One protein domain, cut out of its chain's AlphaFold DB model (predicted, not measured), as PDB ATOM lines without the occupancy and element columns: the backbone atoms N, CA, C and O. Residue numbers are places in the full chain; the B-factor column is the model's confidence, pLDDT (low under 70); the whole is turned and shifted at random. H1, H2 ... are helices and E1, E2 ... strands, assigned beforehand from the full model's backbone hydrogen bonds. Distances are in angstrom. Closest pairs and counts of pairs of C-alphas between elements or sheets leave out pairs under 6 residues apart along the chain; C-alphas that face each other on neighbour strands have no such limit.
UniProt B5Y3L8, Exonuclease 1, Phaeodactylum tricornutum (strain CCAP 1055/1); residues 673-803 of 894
ATOM      1  N   THR A 673      24.683  47.569  56.405       94.62
ATOM      2  CA  THR A 673      24.767  46.412  55.507       94.62
ATOM      3  C   THR A 673      24.417  46.776  54.063       94.62
ATOM      4  O   THR A 673      25.168  46.472  53.139       94.62
ATOM      5  N   MET A 674      23.284  47.448  53.846       95.62
ATOM      6  CA  MET A 674      22.829  47.827  52.506       95.62
ATOM      7  C   MET A 674      23.747  48.864  51.856       95.62
ATOM      8  O   MET A 674      23.976  48.795  50.648       95.62
ATOM      9  N   LEU A 675      24.280  49.812  52.634       94.44
ATOM     10  CA  LEU A 675      25.264  50.783  52.148       94.44
ATOM     11  C   LEU A 675      26.542  50.081  51.677       94.44
ATOM     12  O   LEU A 675      26.985  50.347  50.562       94.44
ATOM     13  N   ALA A 676      27.069  49.130  52.451       95.38
ATOM     14  CA  ALA A 676      28.225  48.335  52.040       95.38
ATOM     15  C   ALA A 676      27.954  47.578  50.726       95.38
ATOM     16  O   ALA A 676      28.725  47.694  49.775       95.38
ATOM     17  N   VAL A 677      26.817  46.878  50.612       97.19
ATOM     18  CA  VAL A 677      26.440  46.159  49.376       97.19
ATOM     19  C   VAL A 677      26.308  47.104  48.184       97.19
ATOM     20  O   VAL A 677      26.787  46.785  47.093       97.19
ATOM     21  N   LEU A 678      25.705  48.278  48.374       94.81
ATOM     22  CA  LEU A 678      25.581  49.293  47.330       94.81
ATOM     23  C   LEU A 678      26.951  49.760  46.841       94.81
ATOM     24  O   LEU A 678      27.160  49.843  45.632       94.81
ATOM     25  N   PHE A 679      27.871  50.067  47.754       93.19
ATOM     26  CA  PHE A 679      29.198  50.577  47.409       93.19
ATOM     27  C   PHE A 679      30.051  49.528  46.707       93.19
ATOM     28  O   PHE A 679      30.667  49.826  45.683       93.19
ATOM     29  N   VAL A 680      30.022  48.281  47.184       95.31
ATOM     30  CA  VAL A 680      30.707  47.172  46.513       95.31
ATOM     31  C   VAL A 680      30.148  46.978  45.096       95.31
ATOM     32  O   VAL A 680      30.919  46.900  44.142       95.31
ATOM     33  N   ALA A 681      28.822  47.008  44.918       94.75
ATOM     34  CA  ALA A 681      28.182  46.887  43.604       94.75
ATOM     35  C   ALA A 681      28.452  48.068  42.660       94.75
ATOM     36  O   ALA A 681      28.625  47.877  41.454       94.75
ATOM     37  N   ALA A 682      28.496  49.290  43.190       90.69
ATOM     38  CA  ALA A 682      28.803  50.498  42.429       90.69
ATOM     39  C   ALA A 682      30.289  50.606  42.037       90.69
ATOM     40  O   ALA A 682      30.635  51.433  41.183       90.69
ATOM     41  N   GLY A 683      31.129  49.736  42.608       86.50
ATOM     42  CA  GLY A 683      32.571  49.675  42.437       86.50
ATOM     43  C   GLY A 683      33.281  50.436  43.539       86.50
ATOM     44  O   GLY A 683      33.062  51.632  43.687       86.50
ATOM     45  N   SER A 684      34.163  49.741  44.246       86.12
ATOM     46  CA  SER A 684      34.997  50.263  45.332       86.12
ATOM     47  C   SER A 684      36.472  49.965  45.057       86.12
ATOM     48  O   SER A 684      36.800  49.273  44.088       86.12
ATOM     49  N   ASP A 685      37.350  50.428  45.944       79.69
ATOM     50  CA  ASP A 685      38.778  50.083  45.965       79.69
ATOM     51  C   ASP A 685      39.038  48.571  46.185       79.69
ATOM     52  O   ASP A 685      40.145  48.076  45.982       79.69
ATOM     53  N   TYR A 686      38.027  47.799  46.594       84.69
ATOM     54  CA  TYR A 686      38.166  46.360  46.851       84.69
ATOM     55  C   TYR A 686      37.496  45.484  45.785       84.69
ATOM     56  O   TYR A 686      37.845  44.315  45.631       84.69
ATOM     57  N   CYS A 687      36.527  46.025  45.040       88.06
ATOM     58  CA  CYS A 687      35.768  45.276  44.040       88.06
ATOM     59  C   CYS A 687      35.482  46.128  42.801       88.06
ATOM     60  O   CYS A 687      34.885  47.206  42.878       88.06
ATOM     61  N   LYS A 688      35.868  45.617  41.626       86.94
ATOM     62  CA  LYS A 688      35.575  46.262  40.342       86.94
ATOM     63  C   LYS A 688      34.081  46.162  40.051       86.94
ATOM     64  O   LYS A 688      33.527  45.075  40.099       86.94
ATOM     65  N   LYS A 689      33.449  47.264  39.648       89.12
ATOM     66  CA  LYS A 689      32.037  47.247  39.237       89.12
ATOM     67  C   LYS A 689      31.797  46.496  37.936       89.12
ATOM     68  O   LYS A 689      32.624  46.531  37.018       89.12
ATOM     69  N   LEU A 690      30.590  45.951  37.810       91.56
ATOM     70  CA  LEU A 690      30.080  45.531  36.517       91.56
ATOM     71  C   LEU A 690      29.788  46.729  35.617       91.56
ATOM     72  O   LEU A 690      29.452  47.847  36.013       91.56
ATOM     73  N   LYS A 691      29.934  46.453  34.338       89.06
ATOM     74  CA  LYS A 691      29.812  47.402  33.253       89.06
ATOM     75  C   LYS A 691      28.329  47.843  33.171       89.06
ATOM     76  O   LYS A 691      27.432  47.015  33.087       89.06
ATOM     77  N   GLY A 692      28.062  49.150  33.221       85.06
ATOM     78  CA  GLY A 692      26.690  49.689  33.241       85.06
ATOM     79  C   GLY A 692      26.049  49.759  34.634       85.06
ATOM     80  O   GLY A 692      25.016  50.404  34.788       85.06
ATOM     81  N   ILE A 693      26.696  49.202  35.664       88.75
ATOM     82  CA  ILE A 693      26.258  49.318  37.057       88.75
ATOM     83  C   ILE A 693      26.997  50.488  37.718       88.75
ATOM     84  O   ILE A 693      28.221  50.503  37.837       88.75
ATOM     85  N   GLY A 694      26.249  51.513  38.116       85.62
ATOM     86  CA  GLY A 694      26.732  52.620  38.949       85.62
ATOM     87  C   GLY A 694      25.867  52.770  40.196       85.62
ATOM     88  O   GLY A 694      24.897  52.036  40.349       85.62
ATOM     89  N   VAL A 695      26.170  53.754  41.050       86.19
ATOM     90  CA  VAL A 695      25.477  53.993  42.338       86.19
ATOM     91  C   VAL A 695      23.954  53.936  42.206       86.19
ATOM     92  O   VAL A 695      23.291  53.272  42.992       86.19
ATOM     93  N   LYS A 696      23.394  54.582  41.177       85.31
ATOM     94  CA  LYS A 696      21.948  54.599  40.942       85.31
ATOM     95  C   LYS A 696      21.383  53.196  40.687       85.31
ATOM     96  O   LYS A 696      20.472  52.779  41.391       85.31
ATOM     97  N   ALA A 697      21.938  52.458  39.725       88.69
ATOM     98  CA  ALA A 697      21.509  51.087  39.432       88.69
ATOM     99  C   ALA A 697      21.709  50.168  40.650       88.69
ATOM    100  O   ALA A 697      20.781  49.485  41.068       88.69
ATOM    101  N   ALA A 698      22.880  50.245  41.291       91.81
ATOM    102  CA  ALA A 698      23.183  49.503  42.509       91.81
ATOM    103  C   ALA A 698      22.167  49.790  43.628       91.81
ATOM    104  O   ALA A 698      21.697  48.858  44.271       91.81
ATOM    105  N   SER A 699      21.758  51.049  43.820       90.38
ATOM    106  CA  SER A 699      20.757  51.412  44.829       90.38
ATOM    107  C   SER A 699      19.397  50.763  44.582       90.38
ATOM    108  O   SER A 699      18.807  50.228  45.517       90.38
ATOM    109  N   TYR A 700      18.931  50.713  43.331       89.81
ATOM    110  CA  TYR A 700      17.681  50.033  42.983       89.81
ATOM    111  C   TYR A 700      17.781  48.521  43.182       89.81
ATOM    112  O   TYR A 700      16.863  47.909  43.726       89.81
ATOM    113  N   ILE A 701      18.910  47.927  42.789       93.88
ATOM    114  CA  ILE A 701      19.166  46.497  42.964       93.88
ATOM    115  C   ILE A 701      19.153  46.123  44.448       93.88
ATOM    116  O   ILE A 701      18.454  45.185  44.829       93.88
ATOM    117  N   VAL A 702      19.882  46.867  45.285       94.69
ATOM    118  CA  VAL A 702      19.958  46.620  46.732       94.69
ATOM    119  C   VAL A 702      18.599  46.826  47.387       94.69
ATOM    120  O   VAL A 702      18.147  45.957  48.126       94.69
ATOM    121  N   ARG A 703      17.894  47.915  47.069       91.88
ATOM    122  CA  ARG A 703      16.548  48.179  47.595       91.88
ATOM    123  C   ARG A 703      15.589  47.026  47.284       91.88
ATOM    124  O   ARG A 703      14.949  46.498  48.189       91.88
ATOM    125  N   ALA A 704      15.553  46.581  46.028       90.12
ATOM    126  CA  ALA A 704      14.716  45.461  45.607       90.12
ATOM    127  C   ALA A 704      15.129  44.132  46.264       90.12
ATOM    128  O   ALA A 704      14.283  43.305  46.588       90.12
ATOM    129  N   ALA A 705      16.425  43.907  46.477       91.94
ATOM    130  CA  ALA A 705      16.906  42.692  47.122       91.94
ATOM    131  C   ALA A 705      16.575  42.641  48.621       91.94
ATOM    132  O   ALA A 705      16.244  41.573  49.136       91.94
ATOM    133  N   PHE A 706      16.645  43.773  49.321       91.88
ATOM    134  CA  PHE A 706      16.512  43.827  50.776       91.88
ATOM    135  C   PHE A 706      15.064  44.031  51.252       91.88
ATOM    136  O   PHE A 706      14.693  43.414  52.252       91.88
ATOM    137  N   TYR A 707      14.226  44.780  50.521       85.19
ATOM    138  CA  TYR A 707      12.852  45.092  50.954       85.19
ATOM    139  C   TYR A 707      11.729  44.332  50.248       85.19
ATOM    140  O   TYR A 707      10.662  44.159  50.833       85.19
ATOM    141  N   SER A 708      11.912  43.879  49.005       77.69
ATOM    142  CA  SER A 708      10.829  43.180  48.301       77.69
ATOM    143  C   SER A 708      10.553  41.803  48.920       77.69
ATOM    144  O   SER A 708      11.457  41.161  49.461       77.69
ATOM    145  N   LYS A 709       9.308  41.310  48.802       71.69
ATOM    146  CA  LYS A 709       8.969  39.924  49.169       71.69
ATOM    147  C   LYS A 709       9.856  38.965  48.368       71.69
ATOM    148  O   LYS A 709       9.710  38.852  47.153       71.69
ATOM    149  N   ARG A 710      10.790  38.307  49.056       73.62
ATOM    150  CA  ARG A 710      11.682  37.294  48.479       73.62
ATOM    151  C   ARG A 710      11.003  35.929  48.471       73.62
ATOM    152  O   ARG A 710      10.148  35.643  49.310       73.62
ATOM    153  N   GLU A 711      11.420  35.076  47.541       75.62
ATOM    154  CA  GLU A 711      11.115  33.647  47.602       75.62
ATOM    155  C   GLU A 711      11.622  33.072  48.934       75.62
ATOM    156  O   GLU A 711      12.681  33.461  49.439       75.62
ATOM    157  N   LYS A 712      10.842  32.170  49.537       72.62
ATOM    158  CA  LYS A 712      11.171  31.585  50.840       72.62
ATOM    159  C   LYS A 712      12.509  30.843  50.740       72.62
ATOM    160  O   LYS A 712      12.629  29.916  49.951       72.62
ATOM    161  N   GLY A 713      13.485  31.246  51.553       74.75
ATOM    162  CA  GLY A 713      14.832  30.663  51.567       74.75
ATOM    163  C   GLY A 713      15.868  31.376  50.691       74.75
ATOM    164  O   GLY A 713      17.033  31.009  50.764       74.75
ATOM    165  N   CYS A 714      15.490  32.404  49.920       84.31
ATOM    166  CA  CYS A 714      16.432  33.168  49.098       84.31
ATOM    167  C   CYS A 714      17.075  34.321  49.893       84.31
ATOM    168  O   CYS A 714      16.377  35.150  50.496       84.31
ATOM    169  N   SER A 715      18.408  34.388  49.882       92.00
ATOM    170  CA  SER A 715      19.170  35.448  50.553       92.00
ATOM    171  C   SER A 715      19.127  36.765  49.758       92.00
ATOM    172  O   SER A 715      19.014  36.753  48.527       92.00
ATOM    173  N   PRO A 716      19.263  37.938  50.407       94.25
ATOM    174  CA  PRO A 716      19.372  39.208  49.689       94.25
ATOM    175  C   PRO A 716      20.531  39.232  48.682       94.25
ATOM    176  O   PRO A 716      20.371  39.764  47.585       94.25
ATOM    177  N   LEU A 717      21.679  38.627  49.010       95.75
ATOM    178  CA  LEU A 717      22.847  38.608  48.121       95.75
ATOM    179  C   LEU A 717      22.605  37.799  46.839       95.75
ATOM    180  O   LEU A 717      23.014  38.244  45.769       95.75
ATOM    181  N   GLU A 718      21.870  36.685  46.900       94.44
ATOM    182  CA  GLU A 718      21.463  35.944  45.693       94.44
ATOM    183  C   GLU A 718      20.641  36.821  44.745       94.44
ATOM    184  O   GLU A 718      20.872  36.844  43.533       94.44
ATOM    185  N   VAL A 719      19.700  37.593  45.296       94.44
ATOM    186  CA  VAL A 719      18.887  38.525  44.507       94.44
ATOM    187  C   VAL A 719      19.752  39.640  43.918       94.44
ATOM    188  O   VAL A 719      19.552  40.000  42.754       94.44
ATOM    189  N   VAL A 720      20.723  40.155  44.682       96.81
ATOM    190  CA  VAL A 720      21.692  41.154  44.206       96.81
ATOM    191  C   VAL A 720      22.485  40.609  43.021       96.81
ATOM    192  O   VAL A 720      22.463  41.238  41.965       96.81
ATOM    193  N   PHE A 721      23.123  39.441  43.135       96.81
ATOM    194  CA  PHE A 721      23.916  38.866  42.043       96.81
ATOM    195  C   PHE A 721      23.068  38.592  40.800       96.81
ATOM    196  O   PHE A 721      23.419  39.033  39.701       96.81
ATOM    197  N   ARG A 722      21.889  37.978  40.965       94.31
ATOM    198  CA  ARG A 722      20.948  37.735  39.860       94.31
ATOM    199  C   ARG A 722      20.599  39.026  39.115       94.31
ATOM    200  O   ARG A 722      20.627  39.053  37.885       94.31
ATOM    201  N   LYS A 723      20.297  40.103  39.845       94.62
ATOM    202  CA  LYS A 723      19.971  41.408  39.252       94.62
ATOM    203  C   LYS A 723      21.182  42.067  38.597       94.62
ATOM    204  O   LYS A 723      21.067  42.499  37.452       94.62
ATOM    205  N   LEU A 724      22.343  42.067  39.255       95.50
ATOM    206  CA  LEU A 724      23.598  42.599  38.714       95.50
ATOM    207  C   LEU A 724      23.943  41.983  37.352       95.50
ATOM    208  O   LEU A 724      24.253  42.709  36.405       95.50
ATOM    209  N   TYR A 725      23.825  40.661  37.222       95.19
ATOM    210  CA  TYR A 725      24.080  39.956  35.964       95.19
ATOM    211  C   TYR A 725      23.003  40.187  34.903       95.19
ATOM    212  O   TYR A 725      23.298  40.151  33.709       95.19
ATOM    213  N   SER A 726      21.761  40.457  35.306       91.50
ATOM    214  CA  SER A 726      20.689  40.778  34.359       91.50
ATOM    215  C   SER A 726      20.781  42.204  33.800       91.50
ATOM    216  O   SER A 726      20.448  42.420  32.631       91.50
ATOM    217  N   GLU A 727      21.247  43.156  34.616       90.31
ATOM    218  CA  GLU A 727      21.249  44.591  34.310       90.31
ATOM    219  C   GLU A 727      22.556  45.085  33.674       90.31
ATOM    220  O   GLU A 727      22.567  46.138  33.035       90.31
ATOM    221  N   THR A 728      23.658  44.337  33.792       89.25
ATOM    222  CA  THR A 728      24.895  44.672  33.070       89.25
ATOM    223  C   THR A 728      24.681  44.627  31.553       89.25
ATOM    224  O   THR A 728      24.079  43.708  30.991       89.25
ATOM    225  N   TRP A 729      25.218  45.634  30.861       87.06
ATOM    226  CA  TRP A 729      25.182  45.729  29.397       87.06
ATOM    227  C   TRP A 729      26.168  44.778  28.691       87.06
ATOM    228  O   TRP A 729      26.046  44.544  27.492       87.06
ATOM    229  N   ASP A 730      27.132  44.206  29.418       87.06
ATOM    230  CA  ASP A 730      28.178  43.339  28.870       87.06
ATOM    231  C   ASP A 730      27.861  41.884  29.204       87.06
ATOM    232  O   ASP A 730      28.419  41.290  30.122       87.06
ATOM    233  N   LYS A 731      26.897  41.322  28.474       86.50
ATOM    234  CA  LYS A 731      26.448  39.940  28.691       86.50
ATOM    235  C   LYS A 731      27.433  38.900  28.155       86.50
ATOM    236  O   LYS A 731      27.387  37.754  28.579       86.50
ATOM    237  N   GLN A 732      28.316  39.290  27.236       83.94
ATOM    238  CA  GLN A 732      29.260  38.381  26.575       83.94
ATOM    239  C   GLN A 732      30.390  37.932  27.509       83.94
ATOM    240  O   GLN A 732      30.924  36.841  27.346       83.94
ATOM    241  N   THR A 733      30.733  38.753  28.503       83.75
ATOM    242  CA  THR A 733      31.785  38.460  29.489       83.75
ATOM    243  C   THR A 733      31.295  37.666  30.705       83.75
ATOM    244  O   THR A 733      32.112  37.243  31.519       83.75
ATOM    245  N   LEU A 734      29.985  37.410  30.828       89.19
ATOM    246  CA  LEU A 734      29.371  36.711  31.967       89.19
ATOM    247  C   LEU A 734      29.480  35.179  31.878       89.19
ATOM    248  O   LEU A 734      28.472  34.470  31.963       89.19
ATOM    249  N   THR A 735      30.695  34.655  31.730       93.25
ATOM    250  CA  THR A 735      30.945  33.215  31.892       93.25
ATOM    251  C   THR A 735      30.737  32.800  33.349       93.25
ATOM    252  O   THR A 735      30.810  33.627  34.261       93.25
ATOM    253  N   ASP A 736      30.481  31.517  33.602       92.81
ATOM    254  CA  ASP A 736      30.298  31.046  34.980       92.81
ATOM    255  C   ASP A 736      31.582  31.183  35.807       92.81
ATOM    256  O   ASP A 736      31.513  31.458  37.002       92.81
ATOM    257  N   ASP A 737      32.750  31.076  35.173       93.38
ATOM    258  CA  ASP A 737      34.046  31.334  35.807       93.38
ATOM    259  C   ASP A 737      34.157  32.798  36.247       93.38
ATOM    260  O   ASP A 737      34.462  33.076  37.407       93.38
ATOM    261  N   PHE A 738      33.801  33.734  35.359       93.12
ATOM    262  CA  PHE A 738      33.786  35.159  35.679       93.12
ATOM    263  C   PHE A 738      32.823  35.479  36.825       93.12
ATOM    264  O   PHE A 738      33.177  36.244  37.721       93.12
ATOM    265  N   LYS A 739      31.614  34.897  36.825       94.50
ATOM    266  CA  LYS A 739      30.644  35.099  37.913       94.50
ATOM    267  C   LYS A 739      31.215  34.624  39.245       94.50
ATOM    268  O   LYS A 739      31.204  35.396  40.196       94.50
ATOM    269  N   ARG A 740      31.791  33.414  39.298       94.44
ATOM    270  CA  ARG A 740      32.403  32.875  40.526       94.44
ATOM    271  C   ARG A 740      33.529  33.764  41.051       94.44
ATOM    272  O   ARG A 740      33.605  33.995  42.256       94.44
ATOM    273  N   ASP A 741      34.388  34.276  40.174       92.44
ATOM    274  CA  ASP A 741      35.485  35.164  40.576       92.44
ATOM    275  C   ASP A 741      34.980  36.539  41.030       92.44
ATOM    276  O   ASP A 741      35.459  37.082  42.031       92.44
ATOM    277  N   TYR A 742      33.973  37.081  40.342       94.56
ATOM    278  CA  TYR A 742      33.319  38.325  40.731       94.56
ATOM    279  C   TYR A 742      32.641  38.202  42.098       94.56
ATOM    280  O   TYR A 742      32.856  39.060  42.950       94.56
ATOM    281  N   GLU A 743      31.863  37.139  42.336       96.38
ATOM    282  CA  GLU A 743      31.201  36.887  43.623       96.38
ATOM    283  C   GLU A 743      32.227  36.795  44.750       96.38
ATOM    284  O   GLU A 743      32.093  37.500  45.744       96.38
ATOM    285  N   LYS A 744      33.310  36.025  44.577       94.94
ATOM    286  CA  LYS A 744      34.394  35.951  45.574       94.94
ATOM    287  C   LYS A 744      34.967  37.327  45.912       94.94
ATOM    288  O   LYS A 744      35.094  37.659  47.089       94.94
ATOM    289  N   GLY A 745      35.286  38.135  44.898       94.44
ATOM    290  CA  GLY A 745      35.785  39.498  45.101       94.44
ATOM    291  C   GLY A 745      34.761  40.411  45.781       94.44
ATOM    292  O   GLY A 745      35.117  41.210  46.643       94.44
ATOM    293  N   PHE A 746      33.481  40.264  45.440       97.31
ATOM    294  CA  PHE A 746      32.378  41.013  46.038       97.31
ATOM    295  C   PHE A 746      32.214  40.692  47.529       97.31
ATOM    296  O   PHE A 746      32.123  41.599  48.352       97.31
ATOM    297  N   LEU A 747      32.214  39.407  47.893       97.38
ATOM    298  CA  LEU A 747      32.095  38.962  49.284       97.38
ATOM    299  C   LEU A 747      33.303  39.382  50.126       97.38
ATOM    300  O   LEU A 747      33.138  39.804  51.267       97.38
ATOM    301  N   ALA A 748      34.508  39.318  49.556       96.38
ATOM    302  CA  ALA A 748      35.718  39.786  50.220       96.38
ATOM    303  C   ALA A 748      35.679  41.308  50.464       96.38
ATOM    304  O   ALA A 748      35.986  41.773  51.559       96.38
ATOM    305  N   ALA A 749      35.218  42.093  49.487       95.50
ATOM    306  CA  ALA A 749      35.022  43.531  49.657       95.50
ATOM    307  C   ALA A 749      33.968  43.864  50.727       95.50
ATOM    308  O   ALA A 749      34.167  44.778  51.524       95.50
ATOM    309  N   LEU A 750      32.871  43.101  50.788       96.19
ATOM    310  CA  LEU A 750      31.880  43.229  51.859       96.19
ATOM    311  C   LEU A 750      32.483  42.946  53.231       96.19
ATOM    312  O   LEU A 750      32.254  43.712  54.162       96.19
ATOM    313  N   LEU A 751      33.249  41.861  53.363       95.75
ATOM    314  CA  LEU A 751      33.931  41.529  54.610       95.75
ATOM    315  C   LEU A 751      34.851  42.679  55.051       95.75
ATOM    316  O   LEU A 751      34.815  43.051  56.217       95.75
ATOM    317  N   MET A 752      35.595  43.293  54.125       94.81
ATOM    318  CA  MET A 752      36.467  44.432  54.433       94.81
ATOM    319  C   MET A 752      35.694  45.654  54.958       94.81
ATOM    320  O   MET A 752      36.101  46.236  55.957       94.81
ATOM    321  N   PHE A 753      34.565  46.025  54.341       94.50
ATOM    322  CA  PHE A 753      33.748  47.163  54.797       94.50
ATOM    323  C   PHE A 753      32.986  46.898  56.098       94.50
ATOM    324  O   PHE A 753      32.690  47.827  56.846       94.50
ATOM    325  N   ARG A 754      32.585  45.652  56.356       94.56
ATOM    326  CA  ARG A 754      31.800  45.310  57.551       94.56
ATOM    327  C   ARG A 754      32.679  44.984  58.749       94.56
ATOM    328  O   ARG A 754      32.304  45.307  59.871       94.56
ATOM    329  N   HIS A 755      33.848  44.404  58.489       94.75
ATOM    330  CA  HIS A 755      34.730  43.812  59.486       94.75
ATOM    331  C   HIS A 755      36.211  44.150  59.231       94.75
ATOM    332  O   HIS A 755      37.045  43.235  59.164       94.75
ATOM    333  N   PRO A 756      36.582  45.440  59.079       95.38
ATOM    334  CA  PRO A 756      37.987  45.829  59.018       95.38
ATOM    335  C   PRO A 756      38.713  45.464  60.322       95.38
ATOM    336  O   PRO A 756      38.111  45.401  61.399       95.38
ATOM    337  N   VAL A 757      40.027  45.259  60.230       96.50
ATOM    338  CA  VAL A 757      40.896  45.133  61.406       96.50
ATOM    339  C   VAL A 757      41.289  46.531  61.890       96.50
ATOM    340  O   VAL A 757      41.804  47.336  61.117       96.50
ATOM    341  N   VAL A 758      41.042  46.803  63.169       96.62
ATOM    342  CA  VAL A 758      41.194  48.107  63.830       96.62
ATOM    343  C   VAL A 758      41.913  47.947  65.169       96.62
ATOM    344  O   VAL A 758      41.996  46.852  65.722       96.62
ATOM    345  N   PHE A 759      42.437  49.040  65.710       96.81
ATOM    346  CA  PHE A 759      43.024  49.090  67.043       96.81
ATOM    347  C   PHE A 759      42.029  49.680  68.049       96.81
ATOM    348  O   PHE A 759      41.531  50.794  67.866       96.81
ATOM    349  N   ASP A 760      41.754  48.941  69.122       93.19
ATOM    350  CA  ASP A 760      40.976  49.419  70.261       93.19
ATOM    351  C   ASP A 760      41.922  50.005  71.312       93.19
ATOM    352  O   ASP A 760      42.576  49.276  72.060       93.19
ATOM    353  N   SER A 761      41.989  51.335  71.369       85.81
ATOM    354  CA  SER A 761      42.874  52.063  72.280       85.81
ATOM    355  C   SER A 761      42.488  51.946  73.754       85.81
ATOM    356  O   SER A 761      43.338  52.186  74.607       85.81
ATOM    357  N   VAL A 762      41.246  51.567  74.075       85.00
ATOM    358  CA  VAL A 762      40.806  51.389  75.469       85.00
ATOM    359  C   VAL A 762      41.332  50.075  76.030       85.00
ATOM    360  O   VAL A 762      41.790  50.023  77.169       85.00
ATOM    361  N   HIS A 763      41.297  49.020  75.219       86.56
ATOM    362  CA  HIS A 763      41.757  47.689  75.615       86.56
ATOM    363  C   HIS A 763      43.216  47.413  75.217       86.56
ATOM    364  O   HIS A 763      43.801  46.441  75.684       86.56
ATOM    365  N   GLY A 764      43.808  48.253  74.363       87.44
ATOM    366  CA  GLY A 764      45.188  48.119  73.893       87.44
ATOM    367  C   GLY A 764      45.401  46.958  72.918       87.44
ATOM    368  O   GLY A 764      46.513  46.439  72.833       87.44
ATOM    369  N   VAL A 765      44.358  46.532  72.195       91.88
ATOM    370  CA  VAL A 765      44.380  45.327  71.346       91.88
ATOM    371  C   VAL A 765      43.964  45.612  69.907       91.88
ATOM    372  O   VAL A 765      43.181  46.517  69.621       91.88
ATOM    373  N   CYS A 766      44.463  44.791  68.985       93.75
ATOM    374  CA  CYS A 766      43.974  44.741  67.612       93.75
ATOM    375  C   CYS A 766      42.728  43.845  67.546       93.75
ATOM    376  O   CYS A 766      42.756  42.713  68.030       93.75
ATOM    377  N   ALA A 767      41.643  44.335  66.953       92.62
ATOM    378  CA  ALA A 767      40.354  43.656  66.901       92.62
ATOM    379  C   ALA A 767      39.697  43.797  65.523       92.62
ATOM    380  O   ALA A 767      40.054  44.649  64.713       92.62
ATOM    381  N   THR A 768      38.708  42.953  65.255       92.94
ATOM    382  CA  THR A 768      37.815  43.121  64.107       92.94
ATOM    383  C   THR A 768      36.661  44.045  64.497       92.94
ATOM    384  O   THR A 768      36.110  43.922  65.591       92.94
ATOM    385  N   MET A 769      36.285  44.979  63.623       91.88
ATOM    386  CA  MET A 769      35.103  45.811  63.844       91.88
ATOM    387  C   MET A 769      33.831  44.957  63.727       91.88
ATOM    388  O   MET A 769      33.516  44.426  62.664       91.88
ATOM    389  N   GLY A 770      33.095  44.837  64.835       86.38
ATOM    390  CA  GLY A 770      31.912  43.980  64.925       86.38
ATOM    391  C   GLY A 770      32.238  42.482  64.857       86.38
ATOM    392  O   GLY A 770      33.330  42.079  64.461       86.38
ATOM    393  N   ASP A 771      31.275  41.650  65.248       89.06
ATOM    394  CA  ASP A 771      31.393  40.198  65.102       89.06
ATOM    395  C   ASP A 771      31.044  39.789  63.654       89.06
ATOM    396  O   ASP A 771      29.933  40.086  63.207       89.06
ATOM    397  N   PRO A 772      31.941  39.112  62.909       87.94
ATOM    398  CA  PRO A 772      31.662  38.657  61.548       87.94
ATOM    399  C   PRO A 772      30.487  37.687  61.401       87.94
ATOM    400  O   PRO A 772      29.948  37.570  60.308       87.94
ATOM    401  N   LEU A 773      30.105  36.959  62.451       87.38
ATOM    402  CA  LEU A 773      29.033  35.959  62.427       87.38
ATOM    403  C   LEU A 773      27.702  36.493  62.961       87.38
ATOM    404  O   LEU A 773      26.652  36.014  62.534       87.38
ATOM    405  N   GLU A 774      27.732  37.481  63.852       83.19
ATOM    406  CA  GLU A 774      26.518  38.056  64.454       83.19
ATOM    407  C   GLU A 774      26.163  39.445  63.906       83.19
ATOM    408  O   GLU A 774      25.008  39.865  63.973       83.19
ATOM    409  N   GLY A 775      27.129  40.158  63.320       74.44
ATOM    410  CA  GLY A 775      26.990  41.565  62.942       74.44
ATOM    411  C   GLY A 775      26.041  41.834  61.773       74.44
ATOM    412  O   GLY A 775      25.470  42.921  61.694       74.44
ATOM    413  N   ASP A 776      25.837  40.862  60.877       87.50
ATOM    414  CA  ASP A 776      25.043  41.044  59.656       87.50
ATOM    415  C   ASP A 776      24.229  39.782  59.275       87.50
ATOM    416  O   ASP A 776      24.537  39.111  58.283       87.50
ATOM    417  N   PRO A 777      23.124  39.465  59.987       89.81
ATOM    418  CA  PRO A 777      22.329  38.247  59.754       89.81
ATOM    419  C   PRO A 777      21.831  38.094  58.310       89.81
ATOM    420  O   PRO A 777      21.717  36.992  57.775       89.81
ATOM    421  N   GLN A 778      21.559  39.221  57.649       90.38
ATOM    422  CA  GLN A 778      21.104  39.257  56.262       90.38
ATOM    423  C   GLN A 778      22.196  38.814  55.278       90.38
ATOM    424  O   GLN A 778      21.877  38.144  54.298       90.38
ATOM    425  N   LEU A 779      23.468  39.131  55.541       93.56
ATOM    426  CA  LEU A 779      24.588  38.651  54.725       93.56
ATOM    427  C   LEU A 779      24.936  37.201  55.071       93.56
ATOM    428  O   LEU A 779      25.174  36.405  54.169       93.56
ATOM    429  N   ILE A 780      24.884  36.836  56.356       94.81
ATOM    430  CA  ILE A 780      25.123  35.465  56.839       94.81
ATOM    431  C   ILE A 780      24.108  34.461  56.287       94.81
ATOM    432  O   ILE A 780      24.432  33.289  56.110       94.81
ATOM    433  N   SER A 781      22.903  34.913  55.930       92.69
ATOM    434  CA  SER A 781      21.932  34.067  55.227       92.69
ATOM    435  C   SER A 781      22.420  33.554  53.863       92.69
ATOM    436  O   SER A 781      21.843  32.605  53.339       92.69
ATOM    437  N   TYR A 782      23.481  34.141  53.293       95.25
ATOM    438  CA  TYR A 782      24.131  33.658  52.079       95.25
ATOM    439  C   TYR A 782      25.316  32.734  52.430       95.25
ATOM    440  O   TYR A 782      26.334  33.219  52.940       95.25
ATOM    441  N   PRO A 783      25.237  31.414  52.153       95.06
ATOM    442  CA  PRO A 783      26.214  30.441  52.652       95.06
ATOM    443  C   PRO A 783      27.684  30.754  52.321       95.06
ATOM    444  O   PRO A 783      28.498  30.693  53.244       95.06
ATOM    445  N   PRO A 784      28.048  31.186  51.092       95.88
ATOM    446  CA  PRO A 784      29.437  31.527  50.777       95.88
ATOM    447  C   PRO A 784      30.006  32.673  51.627       95.88
ATOM    448  O   PRO A 784      31.194  32.675  51.950       95.88
ATOM    449  N   TYR A 785      29.173  33.645  52.020       96.50
ATOM    450  CA  TYR A 785      29.603  34.729  52.906       96.50
ATOM    451  C   TYR A 785      29.781  34.236  54.344       96.50
ATOM    452  O   TYR A 785      30.776  34.557  54.990       96.50
ATOM    453  N   ALA A 786      28.857  33.406  54.834       95.19
ATOM    454  CA  ALA A 786      28.963  32.812  56.163       95.19
ATOM    455  C   ALA A 786      30.199  31.908  56.299       95.19
ATOM    456  O   ALA A 786      30.879  31.945  57.320       95.19
ATOM    457  N   GLU A 787      30.521  31.118  55.273       95.50
ATOM    458  CA  GLU A 787      31.755  30.324  55.223       95.50
ATOM    459  C   GLU A 787      33.005  31.206  55.271       95.50
ATOM    460  O   GLU A 787      33.913  30.929  56.054       95.50
ATOM    461  N   LEU A 788      33.031  32.298  54.500       95.38
ATOM    462  CA  LEU A 788      34.121  33.276  54.537       95.38
ATOM    463  C   LEU A 788      34.289  33.897  55.935       95.38
ATOM    464  O   LEU A 788      35.417  34.097  56.372       95.38
ATOM    465  N   CYS A 789      33.195  34.177  56.646       94.31
ATOM    466  CA  CYS A 789      33.247  34.762  57.988       94.31
ATOM    467  C   CYS A 789      33.735  33.769  59.060       94.31
ATOM    468  O   CYS A 789      34.430  34.171  59.996       94.31
ATOM    469  N   ARG A 790      33.408  32.475  58.931       94.69
ATOM    470  CA  ARG A 790      33.845  31.429  59.880       94.69
ATOM    471  C   ARG A 790      35.331  31.096  59.753       94.69
ATOM    472  O   ARG A 790      35.955  30.731  60.745       94.69
ATOM    473  N   ASP A 791      35.893  31.220  58.558       94.88
ATOM    474  CA  ASP A 791      37.284  30.868  58.275       94.88
ATOM    475  C   ASP A 791      38.235  32.026  58.632       94.88
ATOM    476  O   ASP A 791      38.328  33.034  57.927       94.88
ATOM    477  N   SER A 792      38.957  31.892  59.748       91.94
ATOM    478  CA  SER A 792      39.890  32.918  60.231       91.94
ATOM    479  C   SER A 792      41.045  33.203  59.270       91.94
ATOM    480  O   SER A 792      41.459  34.357  59.164       91.94
ATOM    481  N   GLU A 793      41.553  32.194  58.557       93.88
ATOM    482  CA  GLU A 793      42.656  32.373  57.607       93.88
ATOM    483  C   GLU A 793      42.187  33.144  56.374       93.88
ATOM    484  O   GLU A 793      42.855  34.079  55.925       93.88
ATOM    485  N   ARG A 794      40.997  32.823  55.855       93.62
ATOM    486  CA  ARG A 794      40.406  33.571  54.738       93.62
ATOM    487  C   ARG A 794      40.053  34.997  55.127       93.62
ATOM    488  O   ARG A 794      40.296  35.900  54.331       93.62
ATOM    489  N   ARG A 795      39.534  35.228  56.339       93.81
ATOM    490  CA  ARG A 795      39.316  36.594  56.839       93.81
ATOM    491  C   ARG A 795      40.622  37.376  56.881       93.81
ATOM    492  O   ARG A 795      40.677  38.494  56.374       93.81
ATOM    493  N   ALA A 796      41.683  36.773  57.410       93.50
ATOM    494  CA  ALA A 796      43.000  37.390  57.446       93.50
ATOM    495  C   ALA A 796      43.563  37.675  56.044       93.50
ATOM    496  O   ALA A 796      44.156  38.729  55.820       93.50
ATOM    497  N   ALA A 797      43.310  36.797  55.071       93.50
ATOM    498  CA  ALA A 797      43.677  36.992  53.667       93.50
ATOM    499  C   ALA A 797      42.891  38.115  52.959       93.50
ATOM    500  O   ALA A 797      43.231  38.471  51.830       93.50
ATOM    501  N   VAL A 798      41.867  38.679  53.606       94.50
ATOM    502  CA  VAL A 798      41.077  39.813  53.113       94.50
ATOM    503  C   VAL A 798      41.385  41.072  53.921       94.50
ATOM    504  O   VAL A 798      41.946  42.021  53.370       94.50
ATOM    505  N   CYS A 799      41.061  41.056  55.217       94.06
ATOM    506  CA  CYS A 799      41.114  42.217  56.108       94.06
ATOM    507  C   CYS A 799      42.498  42.446  56.728       94.06
ATOM    508  O   CYS A 799      42.797  43.558  57.151       94.06
ATOM    509  N   GLY A 800      43.342  41.413  56.770       93.44
ATOM    510  CA  GLY A 800      44.625  41.427  57.465       93.44
ATOM    511  C   GLY A 800      44.629  40.634  58.774       93.44
ATOM    512  O   GLY A 800      43.590  40.211  59.277       93.44
ATOM    513  N   ASN A 801      45.826  40.405  59.313       93.19
ATOM    514  CA  ASN A 801      46.027  39.669  60.558       93.19
ATOM    515  C   ASN A 801      45.716  40.556  61.767       93.19
ATOM    516  O   ASN A 801      46.086  41.732  61.793       93.19
ATOM    517  N   LEU A 802      45.127  39.964  62.807       93.62
ATOM    518  CA  LEU A 802      45.093  40.591  64.125       93.62
ATOM    519  C   LEU A 802      46.516  40.618  64.686       93.62
ATOM    520  O   LEU A 802      47.152  39.575  64.840       93.62
ATOM    521  N   LEU A 803      47.020  41.818  64.956       92.25
ATOM    522  CA  LEU A 803      48.356  41.992  65.516       92.25
ATOM    523  C   LEU A 803      48.344  41.622  67.009       92.25
ATOM    524  O   LEU A 803      47.488  42.127  67.743       92.25
TER     525      LEU A 803
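This is residues 673 to 803 of the 894 residues of the protein "Exonuclease 1" of Phaeodactylum tricornutum (strain CCAP 1055/1) (UniProt B5Y3L8). The longest helix, H4, runs through the middle of an elongated body of crossed helices: H1 packs on one side of it and H3 lies close to it on that same side, H2 packs on H1 and H3 farther out, away from H4, and H6 and H7 lie on the other side of H4. A small hairpin of strands, E1 and E2, follows H4 at one end of the long axis. The printed part has 131 residues, with seven named helices and two named strands in the order H1 H2 H3 H4 E1 E2 H5 H6 H7; it is mostly helix, and its sheet is antiparallel. The whole is compact, with a radius of gyration of the C-alphas of 15.3 A and spans of 49 by 30 by 25 A.

H1, residues 673 to 682, and H2, residues 695 to 707, form a helical hairpin and touch, closest at the C-alphas of Ala 682 and Val 695, 4.8 A. H3, residues 716 to 727, forms a second helical hairpin with H2, closest at the C-alphas of Ala 705 and Pro 716, 5.0 A. H4, residues 736 to 754, touches H1 with residues 746 to 754 alone, opposite ways at a steep tilt of 47 degrees; the closest C-alphas are those of Ala 676 and Leu 750, 6.3 A. E1, residues 757 to 760, and E2, residues 765 to 768, form an antiparallel hairpin, with N 758 and O 767 within hydrogen-bond range at 2.8 A. H5, residues 777 to 780, and H3 only just touch, with 3 pairs of C-alphas within 8 A, closest at Pro 716 and Gln 778, 6.8 A. H7, residues 792 to 799, touches H4, about perpendicular at 83 degrees, closest at the C-alphas of Met 752 and Cys 799, 5.4 A; H6, residues 783 to 790, and H7 only just touch, with 3 pairs of C-alphas within 8 A, and only at the corner. Every O i to N i+4 pair is within hydrogen-bond range in H1, H2, H3, H4, H6 and H7; H5 is too short for one.

H1 begins at C-alpha 673, (24.767, 46.412, 55.507), and H7 ends at C-alpha 799, (41.114, 42.217, 56.108). From first to last C-alpha H4 measures 26.7 A, H2 17.7 A, H3 16.4 A and H1 14.3 A.

The C-alphas farthest apart, of Gln 732 and Val 762, are 51.9 A apart. The link from H1 to H2, 12 residues, is long; the printed part has no cut, and no printed residue is under 70 in pLDDT.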